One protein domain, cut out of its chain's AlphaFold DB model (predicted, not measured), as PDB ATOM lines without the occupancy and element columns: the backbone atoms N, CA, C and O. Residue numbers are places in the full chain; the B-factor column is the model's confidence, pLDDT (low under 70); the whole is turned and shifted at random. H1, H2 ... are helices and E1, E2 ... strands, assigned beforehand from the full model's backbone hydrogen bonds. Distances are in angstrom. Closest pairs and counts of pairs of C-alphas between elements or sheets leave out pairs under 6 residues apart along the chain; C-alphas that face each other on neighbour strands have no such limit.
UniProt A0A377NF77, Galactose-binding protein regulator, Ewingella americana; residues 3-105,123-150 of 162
ATOM      1  N   ILE A   3     -27.998  47.566  15.268       85.81
ATOM      2  CA  ILE A   3     -28.138  49.021  15.281       85.81
ATOM      3  C   ILE A   3     -29.622  49.337  15.376       85.81
ATOM      4  O   ILE A   3     -30.407  48.979  14.497       85.81
ATOM      5  N   ARG A   4     -30.016  50.034  16.442       88.19
ATOM      6  CA  ARG A   4     -31.369  50.572  16.561       88.19
ATOM      7  C   ARG A   4     -31.438  51.903  15.823       88.19
ATOM      8  O   ARG A   4     -30.698  52.831  16.129       88.19
ATOM      9  N   THR A   5     -32.361  52.005  14.882       85.25
ATOM     10  CA  THR A   5     -32.690  53.247  14.181       85.25
ATOM     11  C   THR A   5     -34.096  53.695  14.573       85.25
ATOM     12  O   THR A   5     -34.878  52.929  15.140       85.25
ATOM     13  N   LYS A   6     -34.470  54.931  14.226       85.81
ATOM     14  CA  LYS A   6     -35.854  55.407  14.406       85.81
ATOM     15  C   LYS A   6     -36.885  54.590  13.606       85.81
ATOM     16  O   LYS A   6     -38.072  54.714  13.873       85.81
ATOM     17  N   ARG A   7     -36.445  53.775  12.634       86.75
ATOM     18  CA  ARG A   7     -37.295  52.965  11.745       86.75
ATOM     19  C   ARG A   7     -37.266  51.462  12.054       86.75
ATOM     20  O   ARG A   7     -37.939  50.708  11.366       86.75
ATOM     21  N   GLY A   8     -36.504  51.019  13.054       87.69
ATOM     22  CA  GLY A   8     -36.405  49.601  13.399       87.69
ATOM     23  C   GLY A   8     -34.995  49.193  13.791       87.69
ATOM     24  O   GLY A   8     -34.232  49.994  14.332       87.69
ATOM     25  N   VAL A   9     -34.646  47.939  13.524       89.75
ATOM     26  CA  VAL A   9     -33.351  47.371  13.897       89.75
ATOM     27  C   VAL A   9     -32.708  46.742  12.673       89.75
ATOM     28  O   VAL A   9     -33.359  45.984  11.960       89.75
ATOM     29  N   THR A  10     -31.442  47.060  12.435       86.44
ATOM     30  CA  THR A  10     -30.642  46.466  11.359       86.44
ATOM     31  C   THR A  10     -29.432  45.764  11.962       86.44
ATOM     32  O   THR A  10     -28.872  46.257  12.948       86.44
ATOM     33  N   PRO A  11     -29.008  44.614  11.425       86.00
ATOM     34  CA  PRO A  11     -27.805  43.952  11.907       86.00
ATOM     35  C   PRO A  11     -26.563  44.820  11.671       86.00
ATOM     36  O   PRO A  11     -26.483  45.573  10.701       86.00
ATOM     37  N   THR A  12     -25.607  44.751  12.600       91.88
ATOM     38  CA  THR A  12     -24.239  45.225  12.339       91.88
ATOM     39  C   THR A  12     -23.494  44.185  11.500       91.88
ATOM     40  O   THR A  12     -23.945  43.048  11.401       91.88
ATOM     41  N   GLU A  13     -22.302  44.513  10.999       87.50
ATOM     42  CA  GLU A  13     -21.427  43.532  10.339       87.50
ATOM     43  C   GLU A  13     -21.134  42.318  11.240       87.50
ATOM     44  O   GLU A  13     -21.386  41.174  10.878       87.50
ATOM     45  N   ALA A  14     -20.732  42.566  12.492       87.25
ATOM     46  CA  ALA A  14     -20.576  41.506  13.490       87.25
ATOM     47  C   ALA A  14     -21.897  40.760  13.777       87.25
ATOM     48  O   ALA A  14     -21.888  39.586  14.140       87.25
ATOM     49  N   GLY A  15     -23.040  41.435  13.627       89.12
ATOM     50  CA  GLY A  15     -24.370  40.840  13.712       89.12
ATOM     51  C   GLY A  15     -24.661  39.875  12.564       89.12
ATOM     52  O   GLY A  15     -25.183  38.800  12.838       89.12
ATOM     53  N   ASN A  16     -24.282  40.218  11.330       84.00
ATOM     54  CA  ASN A  16     -24.400  39.342  10.161       84.00
ATOM     55  C   ASN A  16     -23.507  38.105  10.305       84.00
ATOM     56  O   ASN A  16     -23.979  36.985  10.125       84.00
ATOM     57  N   ILE A  17     -22.250  38.291  10.726       84.06
ATOM     58  CA  ILE A  17     -21.324  37.178  10.995       84.06
ATOM     59  C   ILE A  17     -21.908  36.241  12.063       84.06
ATOM     60  O   ILE A  17     -21.959  35.026  11.877       84.06
ATOM     61  N   LEU A  18     -22.408  36.797  13.173       87.00
ATOM     62  CA  LEU A  18     -23.052  36.000  14.218       87.00
ATOM     63  C   LEU A  18     -24.308  35.286  13.706       87.00
ATOM     64  O   LEU A  18     -24.529  34.138  14.073       87.00
ATOM     65  N   TYR A  19     -25.127  35.951  12.890       82.12
ATOM     66  CA  TYR A  19     -26.347  35.376  12.326       82.12
ATOM     67  C   TYR A  19     -26.036  34.139  11.477       82.12
ATOM     68  O   TYR A  19     -26.621  33.084  11.721       82.12
ATOM     69  N   MET A  20     -25.038  34.235  10.594       79.06
ATOM     70  CA  MET A  20     -24.541  33.107   9.804       79.06
ATOM     71  C   MET A  20     -24.134  31.922  10.689       79.06
ATOM     72  O   MET A  20     -24.596  30.797  10.492       79.06
ATOM     73  N   HIS A  21     -23.322  32.169  11.723       84.88
ATOM     74  CA  HIS A  21     -22.908  31.112  12.651       84.88
ATOM     75  C   HIS A  21     -24.076  30.536  13.458       84.88
ATOM     76  O   HIS A  21     -24.145  29.323  13.659       84.88
ATOM     77  N   ALA A  22     -25.004  31.379  13.912       85.94
ATOM     78  CA  ALA A  22     -26.172  30.947  14.669       85.94
ATOM     79  C   ALA A  22     -27.053  30.006  13.838       85.94
ATOM     80  O   ALA A  22     -27.487  28.974  14.348       85.94
ATOM     81  N   GLN A  23     -27.260  30.304  12.553       78.94
ATOM     82  CA  GLN A  23     -27.983  29.411  11.647       78.94
ATOM     83  C   GLN A  23     -27.278  28.059  11.491       78.94
ATOM     84  O   GLN A  23     -27.939  27.020  11.543       78.94
ATOM     85  N   THR A  24     -25.946  28.043  11.356       78.00
ATOM     86  CA  THR A  24     -25.178  26.788  11.316       78.00
ATOM     87  C   THR A  24     -25.348  25.977  12.601       78.00
ATOM     88  O   THR A  24     -25.599  24.777  12.531       78.00
ATOM     89  N   ILE A  25     -25.255  26.618  13.770       86.25
ATOM     90  CA  ILE A  25     -25.398  25.950  15.071       86.25
ATOM     91  C   ILE A  25     -26.801  25.362  15.225       86.25
ATOM     92  O   ILE A  25     -26.937  24.196  15.582       86.25
ATOM     93  N   LEU A  26     -27.847  26.133  14.915       81.88
ATOM     94  CA  LEU A  26     -29.231  25.658  14.995       81.88
ATOM     95  C   LEU A  26     -29.449  24.429  14.109       81.88
ATOM     96  O   LEU A  26     -30.020  23.435  14.553       81.88
ATOM     97  N   ARG A  27     -28.906  24.464  12.890       73.62
ATOM     98  CA  ARG A  27     -28.936  23.341  11.953       73.62
ATOM     99  C   ARG A  27     -28.183  22.122  12.494       73.62
ATOM    100  O   ARG A  27     -28.673  21.004  12.367       73.62
ATOM    101  N   GLN A  28     -27.023  22.309  13.123       78.44
ATOM    102  CA  GLN A  28     -26.281  21.218  13.769       78.44
ATOM    103  C   GLN A  28     -27.047  20.622  14.955       78.44
ATOM    104  O   GLN A  28     -27.086  19.402  15.106       78.44
ATOM    105  N   CYS A  29     -27.698  21.452  15.772       83.44
ATOM    106  CA  CYS A  29     -28.557  20.982  16.856       83.44
ATOM    107  C   CYS A  29     -29.731  20.154  16.320       83.44
ATOM    108  O   CYS A  29     -30.015  19.079  16.848       83.44
ATOM    109  N   GLU A  30     -30.378  20.610  15.247       74.69
ATOM    110  CA  GLU A  30     -31.473  19.880  14.605       74.69
ATOM    111  C   GLU A  30     -31.002  18.556  13.984       74.69
ATOM    112  O   GLU A  30     -31.677  17.532  14.117       74.69
ATOM    113  N   GLN A  31     -29.812  18.539  13.376       72.06
ATOM    114  CA  GLN A  31     -29.171  17.318  12.877       72.06
ATOM    115  C   GLN A  31     -28.880  16.328  14.005       72.06
ATOM    116  O   GLN A  31     -29.202  15.150  13.868       72.06
ATOM    117  N   ALA A  32     -28.312  16.790  15.120       77.94
ATOM    118  CA  ALA A  32     -28.026  15.947  16.275       77.94
ATOM    119  C   ALA A  32     -29.318  15.369  16.870       77.94
ATOM    120  O   ALA A  32     -29.410  14.164  17.108       77.94
ATOM    121  N   HIS A  33     -30.347  16.203  17.032       74.88
ATOM    122  CA  HIS A  33     -31.654  15.771  17.522       74.88
ATOM    123  C   HIS A  33     -32.308  14.750  16.579       74.88
ATOM    124  O   HIS A  33     -32.806  13.716  17.024       74.88
ATOM    125  N   SER A  34     -32.238  14.985  15.266       67.25
ATOM    126  CA  SER A  34     -32.733  14.048  14.254       67.25
ATOM    127  C   SER A  34     -31.951  12.738  14.254       67.25
ATOM    128  O   SER A  34     -32.561  11.682  14.163       67.25
ATOM    129  N   ALA A  35     -30.624  12.773  14.389       69.56
ATOM    130  CA  ALA A  35     -29.790  11.573  14.414       69.56
ATOM    131  C   ALA A  35     -30.106  10.680  15.624       69.56
ATOM    132  O   ALA A  35     -30.165   9.462  15.481       69.56
ATOM    133  N   VAL A  36     -30.363  11.283  16.790       78.94
ATOM    134  CA  VAL A  36     -30.769  10.553  18.000       78.94
ATOM    135  C   VAL A  36     -32.185   9.991  17.851       78.94
ATOM    136  O   VAL A  36     -32.403   8.808  18.101       78.94
ATOM    137  N   ASN A  37     -33.142  10.803  17.399       66.25
ATOM    138  CA  ASN A  37     -34.551  10.394  17.329       66.25
ATOM    139  C   ASN A  37     -34.854   9.447  16.162       66.25
ATOM    140  O   ASN A  37     -35.766   8.628  16.251       66.25
ATOM    141  N   CYS A  38     -34.096   9.548  15.069       63.50
ATOM    142  CA  CYS A  38     -34.259   8.714  13.880       63.50
ATOM    143  C   CYS A  38     -33.301   7.517  13.858       63.50
ATOM    144  O   CYS A  38     -33.243   6.820  12.844       63.50
ATOM    145  N   ALA A  39     -32.553   7.251  14.934       64.38
ATOM    146  CA  ALA A  39     -31.730   6.051  15.036       64.38
ATOM    147  C   ALA A  39     -32.621   4.800  14.877       64.38
ATOM    148  O   ALA A  39     -33.382   4.437  15.769       64.38
ATOM    149  N   GLY A  40     -32.566   4.173  13.696       62.75
ATOM    150  CA  GLY A  40     -33.403   3.024  13.327       62.75
ATOM    151  C   GLY A  40     -34.782   3.355  12.731       62.75
ATOM    152  O   GLY A  40     -35.553   2.435  12.466       62.75
ATOM    153  N   GLN A  41     -35.112   4.628  12.481       69.19
ATOM    154  CA  GLN A  41     -36.373   5.048  11.851       69.19
ATOM    155  C   GLN A  41     -36.132   5.653  10.459       69.19
ATOM    156  O   GLN A  41     -35.080   6.226  10.190       69.19
ATOM    157  N   ALA A  42     -37.114   5.554   9.550       76.94
ATOM    158  CA  ALA A  42     -36.981   6.190   8.230       76.94
ATOM    159  C   ALA A  42     -36.848   7.719   8.341       76.94
ATOM    160  O   ALA A  42     -37.598   8.336   9.106       76.94
ATOM    161  N   LEU A  43     -35.938   8.281   7.533       83.50
ATOM    162  CA  LEU A  43     -35.579   9.701   7.467       83.50
ATOM    163  C   LEU A  43     -36.808  10.615   7.455       83.50
ATOM    164  O   LEU A  43     -37.749  10.390   6.694       83.50
ATOM    165  N   SER A  44     -36.775  11.658   8.281       85.44
ATOM    166  CA  SER A  44     -37.845  12.647   8.407       85.44
ATOM    167  C   SER A  44     -37.276  14.044   8.644       85.44
ATOM    168  O   SER A  44     -36.134  14.174   9.086       85.44
ATOM    169  N   GLY A  45     -38.052  15.078   8.321       83.88
ATOM    170  CA  GLY A  45     -37.646  16.477   8.481       83.88
ATOM    171  C   GLY A  45     -38.005  17.338   7.276       83.88
ATOM    172  O   GLY A  45     -38.571  16.851   6.297       83.88
ATOM    173  N   GLN A  46     -37.693  18.628   7.360       91.31
ATOM    174  CA  GLN A  46     -37.945  19.586   6.285       91.31
ATOM    175  C   GLN A  46     -36.713  19.728   5.388       91.31
ATOM    176  O   GLN A  46     -35.584  19.741   5.878       91.31
ATOM    177  N   VAL A  47     -36.936  19.830   4.078       93.81
ATOM    178  CA  VAL A  47     -35.887  20.129   3.093       93.81
ATOM    179  C   VAL A  47     -36.414  21.168   2.113       93.81
ATOM    180  O   VAL A  47     -37.524  21.041   1.605       93.81
ATOM    181  N   SER A  48     -35.613  22.187   1.835       95.75
ATOM    182  CA  SER A  48     -35.925  23.294   0.938       95.75
ATOM    183  C   SER A  48     -35.015  23.286  -0.292       95.75
ATOM    184  O   SER A  48     -33.787  23.270  -0.188       95.75
ATOM    185  N   VAL A  49     -35.630  23.295  -1.475       96.75
ATOM    186  CA  VAL A  49     -34.955  23.235  -2.773       96.75
ATOM    187  C   VAL A  49     -35.365  24.428  -3.627       96.75
ATOM    188  O   VAL A  49     -36.546  24.656  -3.887       96.75
ATOM    189  N   GLY A  50     -34.377  25.180  -4.090       95.94
ATOM    190  CA  GLY A  50     -34.536  26.219  -5.096       95.94
ATOM    191  C   GLY A  50     -34.425  25.661  -6.507       95.94
ATOM    192  O   GLY A  50     -33.527  24.868  -6.779       95.94
ATOM    193  N   LEU A  51     -35.275  26.105  -7.424       94.31
ATOM    194  CA  LEU A  51     -35.132  25.829  -8.853       94.31
ATOM    195  C   LEU A  51     -35.024  27.153  -9.603       94.31
ATOM    196  O   LEU A  51     -35.850  28.049  -9.424       94.31
ATOM    197  N   ALA A  52     -33.982  27.300 -10.411       89.88
ATOM    198  CA  ALA A  52     -33.839  28.464 -11.265       89.88
ATOM    199  C   ALA A  52     -34.974  28.528 -12.286       89.88
ATOM    200  O   ALA A  52     -35.325  27.510 -12.880       89.88
ATOM    201  N   LEU A  53     -35.485  29.738 -12.521       82.75
ATOM    202  CA  LEU A  53     -36.482  29.990 -13.560       82.75
ATOM    203  C   LEU A  53     -36.025  29.413 -14.905       82.75
ATOM    204  O   LEU A  53     -34.953  29.755 -15.416       82.75
ATOM    205  N   GLY A  54     -36.854  28.557 -15.494       76.31
ATOM    206  CA  GLY A  54     -36.554  27.927 -16.774       76.31
ATOM    207  C   GLY A  54     -37.560  26.847 -17.149       76.31
ATOM    208  O   GLY A  54     -38.275  26.316 -16.307       76.31
ATOM    209  N   SER A  55     -37.595  26.477 -18.429       75.31
ATOM    210  CA  SER A  55     -38.552  25.488 -18.949       75.31
ATOM    211  C   SER A  55     -38.425  24.098 -18.309       75.31
ATOM    212  O   SER A  55     -39.397  23.349 -18.294       75.31
ATOM    213  N   ALA A  56     -37.255  23.755 -17.762       77.94
ATOM    214  CA  ALA A  56     -37.025  22.493 -17.062       77.94
ATOM    215  C   ALA A  56     -37.555  22.491 -15.612       77.94
ATOM    216  O   ALA A  56     -37.812  21.419 -15.064       77.94
ATOM    217  N   ALA A  57     -37.754  23.660 -14.988       84.38
ATOM    218  CA  ALA A  57     -38.056  23.757 -13.558       84.38
ATOM    219  C   ALA A  57     -39.378  23.072 -13.151       84.38
ATOM    220  O   ALA A  57     -39.346  22.290 -12.197       84.38
ATOM    221  N   PRO A  58     -40.511  23.229 -13.869       87.38
ATOM    222  CA  PRO A  58     -41.754  22.550 -13.494       87.38
ATOM    223  C   PRO A  58     -41.655  21.021 -13.580       87.38
ATOM    224  O   PRO A  58     -42.161  20.309 -12.712       87.38
ATOM    225  N   ASN A  59     -40.973  20.507 -14.610       89.44
ATOM    226  CA  ASN A  59     -40.787  19.068 -14.794       89.44
ATOM    227  C   ASN A  59     -39.844  18.487 -13.724       89.44
ATOM    228  O   ASN A  59     -40.134  17.446 -13.136       89.44
ATOM    229  N   MET A  60     -38.747  19.188 -13.424       89.81
ATOM    230  CA  MET A  60     -37.822  18.820 -12.350       89.81
ATOM    231  C   MET A  60     -38.528  18.805 -10.987       89.81
ATOM    232  O   MET A  60     -38.366  17.859 -10.219       89.81
ATOM    233  N   ALA A  61     -39.355  19.817 -10.702       94.19
ATOM    234  CA  ALA A  61     -40.129  19.894  -9.465       94.19
ATOM    235  C   ALA A  61     -41.065  18.691  -9.303       94.19
ATOM    236  O   ALA A  61     -41.092  18.071  -8.240       94.19
ATOM    237  N   ALA A  62     -41.801  18.336 -10.361       94.94
ATOM    238  CA  ALA A  62     -42.719  17.200 -10.345       94.94
ATOM    239  C   ALA A  62     -41.987  15.869 -10.111       94.94
ATOM    240  O   ALA A  62     -42.387  15.095  -9.237       94.94
ATOM    241  N   GLN A  63     -40.890  15.626 -10.837       94.88
ATOM    242  CA  GLN A  63     -40.081  14.412 -10.685       94.88
ATOM    243  C   GLN A  63     -39.466  14.305  -9.285       94.88
ATOM    244  O   GLN A  63     -39.503  13.238  -8.672       94.88
ATOM    245  N   LEU A  64     -38.956  15.415  -8.745       95.94
ATOM    246  CA  LEU A  64     -38.377  15.442  -7.406       95.94
ATOM    247  C   LEU A  64     -39.430  15.188  -6.321       95.94
ATOM    248  O   LEU A  64     -39.204  14.367  -5.434       95.94
ATOM    249  N   LEU A  65     -40.591  15.849  -6.403       96.69
ATOM    250  CA  LEU A  65     -41.705  15.628  -5.474       96.69
ATOM    251  C   LEU A  65     -42.156  14.167  -5.480       96.69
ATOM    252  O   LEU A  65     -42.389  13.588  -4.417       96.69
ATOM    253  N   GLN A  66     -42.267  13.567  -6.667       97.12
ATOM    254  CA  GLN A  66     -42.647  12.167  -6.801       97.12
ATOM    255  C   GLN A  66     -41.604  11.243  -6.160       97.12
ATOM    256  O   GLN A  66     -41.961  10.452  -5.284       97.12
ATOM    257  N   ALA A  67     -40.332  11.383  -6.536       96.69
ATOM    258  CA  ALA A  67     -39.259  10.526  -6.042       96.69
ATOM    259  C   ALA A  67     -39.069  10.641  -4.520       96.69
ATOM    260  O   ALA A  67     -38.929   9.624  -3.839       96.69
ATOM    261  N   VAL A  68     -39.135  11.853  -3.956       96.88
ATOM    262  CA  VAL A  68     -39.033  12.054  -2.500       96.88
ATOM    263  C   VAL A  68     -40.221  11.427  -1.775       96.88
ATOM    264  O   VAL A  68     -40.025  10.763  -0.761       96.88
ATOM    265  N   ARG A  69     -41.444  11.566  -2.298       95.38
ATOM    266  CA  ARG A  69     -42.632  10.952  -1.690       95.38
ATOM    267  C   ARG A  69     -42.574   9.422  -1.703       95.38
ATOM    268  O   ARG A  69     -43.042   8.800  -0.754       95.38
ATOM    269  N   GLU A  70     -42.021   8.827  -2.756       94.94
ATOM    270  CA  GLU A  70     -41.887   7.371  -2.893       94.94
ATOM    271  C   GLU A  70     -40.768   6.805  -2.008       94.94
ATOM    272  O   GLU A  70     -40.978   5.820  -1.300       94.94
ATOM    273  N   GLN A  71     -39.589   7.434  -2.010       94.12
ATOM    274  CA  GLN A  71     -38.405   6.918  -1.311       94.12
ATOM    275  C   GLN A  71     -38.347   7.348   0.164       94.12
ATOM    276  O   GLN A  71     -37.868   6.604   1.024       94.12
ATOM    277  N   HIS A  72     -38.845   8.547   0.477       94.25
ATOM    278  CA  HIS A  72     -38.735   9.187   1.788       94.25
ATOM    279  C   HIS A  72     -40.029   9.934   2.182       94.25
ATOM    280  O   HIS A  72     -40.012  11.151   2.375       94.25
ATOM    281  N   PRO A  73     -41.158   9.226   2.388       93.31
ATOM    282  CA  PRO A  73     -42.481   9.831   2.608       93.31
ATOM    283  C   PRO A  73     -42.601  10.707   3.866       93.31
ATOM    284  O   PRO A  73     -43.593  11.412   4.029       93.31
ATOM    285  N   ARG A  74     -41.621  10.654   4.779       90.88
ATOM    286  CA  ARG A  74     -41.566  11.492   5.988       90.88
ATOM    287  C   ARG A  74     -40.732  12.769   5.816       90.88
ATOM    288  O   ARG A  74     -40.611  13.537   6.772       90.88
ATOM    289  N   ILE A  75     -40.160  13.003   4.635       93.44
ATOM    290  CA  ILE A  75     -39.512  14.270   4.291       93.44
ATOM    291  C   ILE A  75     -40.571  15.242   3.769       93.44
ATOM    292  O   ILE A  75     -41.271  14.955   2.799       93.44
ATOM    293  N   LEU A  76     -40.658  16.413   4.396       94.19
ATOM    294  CA  LEU A  76     -41.468  17.522   3.912       94.19
ATOM    295  C   LEU A  76     -40.616  18.391   2.986       94.19
ATOM    296  O   LEU A  76     -39.740  19.128   3.440       94.19
ATOM    297  N   LEU A  77     -40.865  18.273   1.683       96.56
ATOM    298  CA  LEU A  77     -40.116  18.985   0.655       96.56
ATOM    299  C   LEU A  77     -40.786  20.317   0.299       96.56
ATOM    300  O   LEU A  77     -41.934  20.346  -0.146       96.56
ATOM    301  N   TYR A  78     -40.038  21.409   0.429       96.56
ATOM    302  CA  TYR A  78     -40.404  22.734  -0.057       96.56
ATOM    303  C   TYR A  78     -39.638  23.034  -1.338       96.56
ATOM    304  O   TYR A  78     -38.411  22.985  -1.349       96.56
ATOM    305  N   ILE A  79     -40.353  23.384  -2.404       95.56
ATOM    306  CA  ILE A  79     -39.748  23.805  -3.667       95.56
ATOM    307  C   ILE A  79     -40.097  25.271  -3.911       95.56
ATOM    308  O   ILE A  79     -41.265  25.653  -3.828       95.56
ATOM    309  N   ASN A  80     -39.088  26.090  -4.196       92.12
ATOM    310  CA  ASN A  80     -39.253  27.495  -4.556       92.12
ATOM    311  C   ASN A  80     -38.583  27.763  -5.903       92.12
ATOM    312  O   ASN A  80     -37.425  27.402  -6.100       92.12
ATOM    313  N   GLU A  81     -39.298  28.412  -6.812       91.88
ATOM    314  CA  GLU A  81     -38.737  28.849  -8.085       91.88
ATOM    315  C   GLU A  81     -38.331  30.326  -8.007       91.88
ATOM    316  O   GLU A  81     -39.126  31.173  -7.588       91.88
ATOM    317  N   ASN A  82     -37.089  30.650  -8.380       92.75
ATOM    318  CA  ASN A  82     -36.584  32.024  -8.304       92.75
ATOM    319  C   ASN A  82     -35.421  32.294  -9.274       92.75
ATOM    320  O   ASN A  82     -34.940  31.406  -9.980       92.75
ATOM    321  N   PHE A  83     -34.941  33.538  -9.304       90.50
ATOM    322  CA  PHE A  83     -33.739  33.914 -10.046       90.50
ATOM    323  C   PHE A  83     -32.482  33.291  -9.424       90.50
ATOM    324  O   PHE A  83     -32.356  33.221  -8.202       90.50
ATOM    325  N   ASN A  84     -31.510  32.920 -10.268       88.88
ATOM    326  CA  ASN A  84     -30.224  32.343  -9.848       88.88
ATOM    327  C   ASN A  84     -29.547  33.126  -8.710       88.88
ATOM    328  O   ASN A  84     -29.030  32.515  -7.781       88.88
ATOM    329  N   SER A  85     -29.548  34.463  -8.779       89.38
ATOM    330  CA  SER A  85     -28.936  35.326  -7.761       89.38
ATOM    331  C   SER A  85     -29.621  35.184  -6.404       89.38
ATOM    332  O   SER A  85     -28.943  34.974  -5.404       89.38
ATOM    333  N   THR A  86     -30.955  35.221  -6.385       91.50
ATOM    334  CA  THR A  86     -31.755  35.052  -5.167       91.50
ATOM    335  C   THR A  86     -31.536  33.668  -4.564       91.50
ATOM    336  O   THR A  86     -31.370  33.530  -3.358       91.50
ATOM    337  N   LEU A  87     -31.505  32.625  -5.397       91.38
ATOM    338  CA  LEU A  87     -31.263  31.262  -4.928       91.38
ATOM    339  C   LEU A  87     -29.856  31.100  -4.343       91.38
ATOM    340  O   LEU A  87     -29.698  30.495  -3.286       91.38
ATOM    341  N   ALA A  88     -28.841  31.661  -5.004       89.31
ATOM    342  CA  ALA A  88     -27.468  31.633  -4.515       89.31
ATOM    343  C   ALA A  88     -27.328  32.354  -3.166       89.31
ATOM    344  O   ALA A  88     -26.641  31.847  -2.280       89.31
ATOM    345  N   GLU A  89     -28.006  33.491  -2.990       89.31
ATOM    346  CA  GLU A  89     -28.070  34.220  -1.720       89.31
ATOM    347  C   GLU A  89     -28.753  33.382  -0.632       89.31
ATOM    348  O   GLU A  89     -28.157  33.148   0.415       89.31
ATOM    349  N   LEU A  90     -29.941  32.827  -0.898       88.94
ATOM    350  CA  LEU A  90     -30.683  32.012   0.074       88.94
ATOM    351  C   LEU A  90     -29.915  30.767   0.531       88.94
ATOM    352  O   LEU A  90     -29.980  30.405   1.708       88.94
ATOM    353  N   VAL A  91     -29.191  30.119  -0.386       90.00
ATOM    354  CA  VAL A  91     -28.282  29.017  -0.054       90.00
ATOM    355  C   VAL A  91     -27.110  29.561   0.768       90.00
ATOM    356  O   VAL A  91     -26.859  29.091   1.869       90.00
ATOM    357  N   THR A  92     -26.422  30.608   0.317       85.69
ATOM    358  CA  THR A  92     -25.270  31.157   1.058       85.69
ATOM    359  C   THR A  92     -25.642  31.560   2.488       85.69
ATOM    360  O   THR A  92     -24.893  31.252   3.408       85.69
ATOM    361  N   GLU A  93     -26.821  32.150   2.692       84.81
ATOM    362  CA  GLU A  93     -27.380  32.536   3.995       84.81
ATOM    363  C   GLU A  93     -27.978  31.368   4.800       84.81
ATOM    364  O   GLU A  93     -28.648  31.590   5.806       84.81
ATOM    365  N   GLY A  94     -27.861  30.114   4.357       82.06
ATOM    366  CA  GLY A  94     -28.400  28.971   5.103       82.06
ATOM    367  C   GLY A  94     -29.931  28.919   5.205       82.06
ATOM    368  O   GLY A  94     -30.455  28.111   5.979       82.06
ATOM    369  N   ARG A  95     -30.652  29.771   4.463       86.50
ATOM    370  CA  ARG A  95     -32.126  29.880   4.446       86.50
ATOM    371  C   ARG A  95     -32.789  28.907   3.473       86.50
ATOM    372  O   ARG A  95     -34.010  28.788   3.469       86.50
ATOM    373  N   MET A  96     -31.987  28.243   2.651       91.25
ATOM    374  CA  MET A  96     -32.379  27.204   1.709       91.25
ATOM    375  C   MET A  96     -31.314  26.114   1.727       91.25
ATOM    376  O   MET A  96     -30.144  26.457   1.774       91.25
ATOM    377  N   ASP A  97     -31.676  24.833   1.681       92.06
ATOM    378  CA  ASP A  97     -30.690  23.741   1.766       92.06
ATOM    379  C   ASP A  97     -29.862  23.613   0.487       92.06
ATOM    380  O   ASP A  97     -28.645  23.394   0.526       92.06
ATOM    381  N   MET A  98     -30.530  23.733  -0.659       94.50
ATOM    382  CA  MET A  98     -29.901  23.612  -1.965       94.50
ATOM    383  C   MET A  98     -30.692  24.318  -3.058       94.50
ATOM    384  O   MET A  98     -31.891  24.541  -2.921       94.50
ATOM    385  N   ALA A  99     -30.032  24.615  -4.171       94.25
ATOM    386  CA  ALA A  99     -30.676  25.162  -5.354       94.25
ATOM    387  C   ALA A  99     -30.079  24.600  -6.642       94.25
ATOM    388  O   ALA A  99     -28.859  24.514  -6.767       94.25
ATOM    389  N   VAL A 100     -30.928  24.276  -7.616       92.00
ATOM    390  CA  VAL A 100     -30.525  23.974  -8.992       92.00
ATOM    391  C   VAL A 100     -30.462  25.289  -9.762       92.00
ATOM    392  O   VAL A 100     -31.493  25.902 -10.031       92.00
ATOM    393  N   ILE A 101     -29.253  25.727 -10.100       88.75
ATOM    394  CA  ILE A 101     -28.987  26.975 -10.819       88.75
ATOM    395  C   ILE A 101     -28.491  26.694 -12.235       88.75
ATOM    396  O   ILE A 101     -27.713  25.767 -12.465       88.75
ATOM    397  N   ALA A 102     -28.942  27.504 -13.193       80.31
ATOM    398  CA  ALA A 102     -28.474  27.428 -14.572       80.31
ATOM    399  C   ALA A 102     -27.249  28.326 -14.748       80.31
ATOM    400  O   ALA A 102     -27.344  29.545 -14.581       80.31
ATOM    401  N   GLU A 103     -26.103  27.761 -15.121       68.12
ATOM    402  CA  GLU A 103     -24.968  28.589 -15.513       68.12
ATOM    403  C   GLU A 103     -25.173  29.120 -16.930       68.12
ATOM    404  O   GLU A 103     -25.143  28.377 -17.914       68.12
ATOM    405  N   SER A 104     -25.351  30.436 -17.039       57.72
ATOM    406  CA  SER A 104     -25.186  31.118 -18.315       57.72
ATOM    407  C   SER A 104     -23.688  31.255 -18.565       57.72
ATOM    408  O   SER A 104     -23.003  32.048 -17.916       57.72
ATOM    409  N   ARG A 105     -23.145  30.458 -19.490       50.88
ATOM    410  CA  ARG A 105     -21.806  30.732 -20.014       50.88
ATOM    411  C   ARG A 105     -21.889  32.099 -20.699       50.88
ATOM    412  O   ARG A 105     -22.717  32.224 -21.602       50.88
ATOM    413  N   GLN A 123     -25.781  24.406 -18.563       67.88
ATOM    414  CA  GLN A 123     -25.367  23.399 -17.591       67.88
ATOM    415  C   GLN A 123     -26.048  23.721 -16.258       67.88
ATOM    416  O   GLN A 123     -25.841  24.799 -15.696       67.88
ATOM    417  N   LEU A 124     -26.881  22.801 -15.771       78.19
ATOM    418  CA  LEU A 124     -27.456  22.891 -14.431       78.19
ATOM    419  C   LEU A 124     -26.398  22.498 -13.394       78.19
ATOM    420  O   LEU A 124     -25.646  21.540 -13.592       78.19
ATOM    421  N   LYS A 125     -26.346  23.229 -12.282       84.88
ATOM    422  CA  LYS A 125     -25.515  22.910 -11.115       84.88
ATOM    423  C   LYS A 125     -26.347  22.961  -9.846       84.88
ATOM    424  O   LYS A 125     -27.260  23.772  -9.746       84.88
ATOM    425  N   ILE A 126     -25.994  22.140  -8.859       86.31
ATOM    426  CA  ILE A 126     -26.586  22.219  -7.520       86.31
ATOM    427  C   ILE A 126     -25.661  23.040  -6.622       86.31
ATOM    428  O   ILE A 126     -24.516  22.652  -6.393       86.31
ATOM    429  N   SER A 127     -26.168  24.150  -6.098       85.62
ATOM    430  CA  SER A 127     -25.572  24.890  -4.984       85.62
ATOM    431  C   SER A 127     -26.122  24.347  -3.663       85.62
ATOM    432  O   SER A 127     -27.309  24.038  -3.594       85.62
ATOM    433  N   THR A 128     -25.296  24.210  -2.621       86.44
ATOM    434  CA  THR A 128     -25.693  23.616  -1.326       86.44
ATOM    435  C   THR A 128     -25.138  24.389  -0.143       86.44
ATOM    436  O   THR A 128     -24.012  24.886  -0.209       86.44
ATOM    437  N   THR A 129     -25.846  24.359   0.981       75.38
ATOM    438  CA  THR A 129     -25.332  24.847   2.271       75.38
ATOM    439  C   THR A 129     -24.592  23.729   2.973       75.38
ATOM    440  O   THR A 129     -25.171  22.663   3.187       75.38
ATOM    441  N   GLN A 130     -23.328  23.928   3.338       72.94
ATOM    442  CA  GLN A 130     -22.583  22.909   4.076       72.94
ATOM    443  C   GLN A 130     -22.540  23.221   5.581       72.94
ATOM    444  O   GLN A 130     -22.295  24.372   5.943       72.94
ATOM    445  N   PRO A 131     -22.729  22.213   6.459       77.44
ATOM    446  CA  PRO A 131     -23.075  20.815   6.158       77.44
ATOM    447  C   PRO A 131     -24.594  20.577   5.990       77.44
ATOM    448  O   PRO A 131     -25.409  21.109   6.748       77.44
ATOM    449  N   LEU A 132     -24.974  19.712   5.039       82.38
ATOM    450  CA  LEU A 132     -26.364  19.287   4.813       82.38
ATOM    451  C   LEU A 132     -26.843  18.304   5.891       82.38
ATOM    452  O   LEU A 132     -26.092  17.418   6.302       82.38
ATOM    453  N   SER A 133     -28.114  18.412   6.288       83.94
ATOM    454  CA  SER A 133     -28.770  17.428   7.161       83.94
ATOM    455  C   SER A 133     -28.969  16.087   6.444       83.94
ATOM    456  O   SER A 133     -28.983  16.039   5.217       83.94
ATOM    457  N   ALA A 134     -29.156  14.987   7.183       85.88
ATOM    458  CA  ALA A 134     -29.380  13.671   6.570       85.88
ATOM    459  C   ALA A 134     -30.589  13.637   5.596       85.88
ATOM    460  O   ALA A 134     -30.437  13.102   4.497       85.88
ATOM    461  N   PRO A 135     -31.749  14.261   5.904       90.06
ATOM    462  CA  PRO A 135     -32.834  14.412   4.931       90.06
ATOM    463  C   PRO A 135     -32.412  15.197   3.682       90.06
ATOM    464  O   PRO A 135     -32.709  14.784   2.563       90.06
ATOM    465  N   ALA A 136     -31.674  16.297   3.853       90.25
ATOM    466  CA  ALA A 136     -31.210  17.106   2.731       90.25
ATOM    467  C   ALA A 136     -30.186  16.355   1.862       90.25
ATOM    468  O   ALA A 136     -30.208  16.479   0.643       90.25
ATOM    469  N   GLN A 137     -29.334  15.511   2.446       90.31
ATOM    470  CA  GLN A 137     -28.423  14.645   1.688       90.31
ATOM    471  C   GLN A 137     -29.179  13.621   0.826       90.31
ATOM    472  O   GLN A 137     -28.789  13.370  -0.314       90.31
ATOM    473  N   ALA A 138     -30.277  13.060   1.337       91.94
ATOM    474  CA  ALA A 138     -31.114  12.138   0.572       91.94
ATOM    475  C   ALA A 138     -31.777  12.833  -0.631       91.94
ATOM    476  O   ALA A 138     -31.704  12.336  -1.755       91.94
ATOM    477  N   VAL A 139     -32.344  14.027  -0.421       95.25
ATOM    478  CA  VAL A 139     -32.926  14.843  -1.502       95.25
ATOM    479  C   VAL A 139     -31.861  15.273  -2.518       95.25
ATOM    480  O   VAL A 139     -32.106  15.213  -3.721       95.25
ATOM    481  N   TYR A 140     -30.663  15.642  -2.056       93.69
ATOM    482  CA  TYR A 140     -29.527  15.972  -2.920       93.69
ATOM    483  C   TYR A 140     -29.172  14.815  -3.862       93.69
ATOM    484  O   TYR A 140     -28.971  15.036  -5.056       93.69
ATOM    485  N   LYS A 141     -29.155  13.576  -3.356       92.50
ATOM    486  CA  LYS A 141     -28.878  12.389  -4.171       92.50
ATOM    487  C   LYS A 141     -29.943  12.172  -5.253       92.50
ATOM    488  O   LYS A 141     -29.590  11.961  -6.410       92.50
ATOM    489  N   ILE A 142     -31.225  12.295  -4.904       94.44
ATOM    490  CA  ILE A 142     -32.328  12.188  -5.875       94.44
ATOM    491  C   ILE A 142     -32.183  13.260  -6.964       94.44
ATOM    492  O   ILE A 142     -32.283  12.959  -8.151       94.44
ATOM    493  N   LEU A 143     -31.886  14.507  -6.585       92.38
ATOM    494  CA  LEU A 143     -31.632  15.587  -7.542       92.38
ATOM    495  C   LEU A 143     -30.467  15.274  -8.489       92.38
ATOM    496  O   LEU A 143     -30.575  15.525  -9.688       92.38
ATOM    497  N   GLN A 144     -29.363  14.715  -7.982       88.81
ATOM    498  CA  GLN A 144     -28.237  14.303  -8.825       88.81
ATOM    499  C   GLN A 144     -28.648  13.250  -9.864       88.81
ATOM    500  O   GLN A 144     -28.262  13.364 -11.029       88.81
ATOM    501  N   GLU A 145     -29.442  12.256  -9.462       89.12
ATOM    502  CA  GLU A 145     -29.938  11.198 -10.350       89.12
ATOM    503  C   GLU A 145     -30.866  11.759 -11.441       89.12
ATOM    504  O   GLU A 145     -30.710  11.425 -12.619       89.12
ATOM    505  N   LEU A 146     -31.769  12.676 -11.080       88.44
ATOM    506  CA  LEU A 146     -32.672  13.335 -12.031       88.44
ATOM    507  C   LEU A 146     -31.910  14.168 -13.070       88.44
ATOM    508  O   LEU A 146     -32.146  14.030 -14.273       88.44
ATOM    509  N   MET A 147     -30.945  14.979 -12.631       83.81
ATOM    510  CA  MET A 147     -30.133  15.791 -13.545       83.81
ATOM    511  C   MET A 147     -29.243  14.937 -14.464       83.81
ATOM    512  O   MET A 147     -29.011  15.311 -15.616       83.81
ATOM    513  N   ALA A 148     -28.753  13.788 -13.986       80.81
ATOM    514  CA  ALA A 148     -27.995  12.850 -14.814       80.81
ATOM    515  C   ALA A 148     -28.877  12.203 -15.900       80.81
ATOM    516  O   ALA A 148     -28.436  12.052 -17.043       80.81
ATOM    517  N   GLY A 149     -30.135  11.882 -15.576       67.62
ATOM    518  CA  GLY A 149     -31.110  11.345 -16.531       67.62
ATOM    519  C   GLY A 149     -31.503  12.333 -17.637       67.62
ATOM    520  O   GLY A 149     -31.766  11.926 -18.772       67.62
ATOM    521  N   GLU A 150     -31.490  13.635 -17.350       58.84
ATOM    522  CA  GLU A 150     -31.880  14.673 -18.310       58.84
ATOM    523  C   GLU A 150     -30.831  14.884 -19.415       58.84
ATOM    524  O   GLU A 150     -31.190  15.086 -20.576       58.84
TER     525      GLU A 150
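Overview. This is residues 3 to 105 and 123 to 150 of the 162 residues of the protein "Galactose-binding protein regulator" of Ewingella americana (UniProt A0A377NF77). A strongly twisted sheet of four strands forms the middle layer of a three-layer body, with helices H2 and H4 over one face and H3 over the other. The long helix H1 runs across the end of this body where E3 begins, with few contacts to it, and at H1's far end a small hairpin of E1 and E2 lies well away from the sheet, its residues 5 to 10 sticking out. The printed part has 131 residues with four named helices and six named strands, in the order E1 E2 H1 E3 H2 E4 H3 E5 E6 H4, and its class is mixed, helices and strands. The large sheet runs E4 E3 E5 E6 and is mixed, while E1 and E2 are antiparallel. The whole is flat, spanning 51 by 44 by 23 A, and only just compact, close to loose, with a radius of gyration of the C-alphas of 16.5 A.

Arrangement. In the large sheet, E3, residues 45 to 52, is an inner strand and E4, residues 75 to 82, is its parallel neighbour at an edge, at 22 degrees, with N 49 and O 78 2.8 A apart. On the other side of E3, the inner strand E5, residues 98 to 103, is parallel at 12 degrees, with N 50 and O 98 2.8 A apart. E6, residues 123 to 128, is the other edge strand, antiparallel to E5 at 151 degrees, with N 101 and O 125 2.8 A apart. H2, residues 57 to 71, is on the sheet over E4 and E3 at a height of 8.9 A, and its closest C-alphas to E4 are those of Ala 61 and Ile 79, 7.0 A apart. E3, H2 and E4 make a strand-helix-strand unit, two parallel neighbour strands with a helix between them along the chain, and its crossover is right-handed. H4, residues 134 to 150, is on the same face as H2, over E3 at a height of 7.6 A. With residues 139 to 146 alone H4 touches H2, opposite ways at a steep tilt of 52 degrees; the closest C-alphas are those of Leu 64 and Leu 143, 6.7 A apart. H3, residues 84 to 92, is on the opposite face, over E3 and E5 at a height of 7.7 A, and its closest C-alphas to E5 are those of Asn 84 and Ile 101, 5.6 A apart. E4, H3 and E5 make a split unit, with E3 between the two strands in the sheet, and its crossover is also right-handed. H1, residues 13 to 37, is not on the sheet; it is close to but not clearly touching H4, about perpendicular at 85 degrees, with the C-alphas of Gln 31 and Ala 134 closest at 7.3 A. E1, residues 3 to 5, and E2, residues 8 to 11, form a hairpin with N 3 and O 10 2.8 A apart, and both are apart from E3. In H1, H2, H3 and H4 every O i to N i+4 pair is within hydrogen-bond range.

Along the chain. E1 begins at C-alpha 3, (-28.138, 49.021, 15.281). H1 is 36.3 A from first to last C-alpha and ends at C-alpha 37, (-34.551, 10.394, 17.329). E3 measures 23.4 A, E4 22.0 A, H2 20.8 A and H4 25.0 A. H4 ends at C-alpha 150, (-31.880, 14.673, -18.310).

Size, cuts and confidence. The C-alphas farthest apart are those of Lys 6 and Gly 149, 54.0 A. Residues 106 to 122 are not printed, and C-alphas 105 and 123 are 8.5 A apart across this cut. Of the links printed whole, none is long. Mean pLDDT of the printed part is 85.3; it is under 70 at residues 34 to 35, 37 to 41, 103 to 105, 123 and 149 to 150.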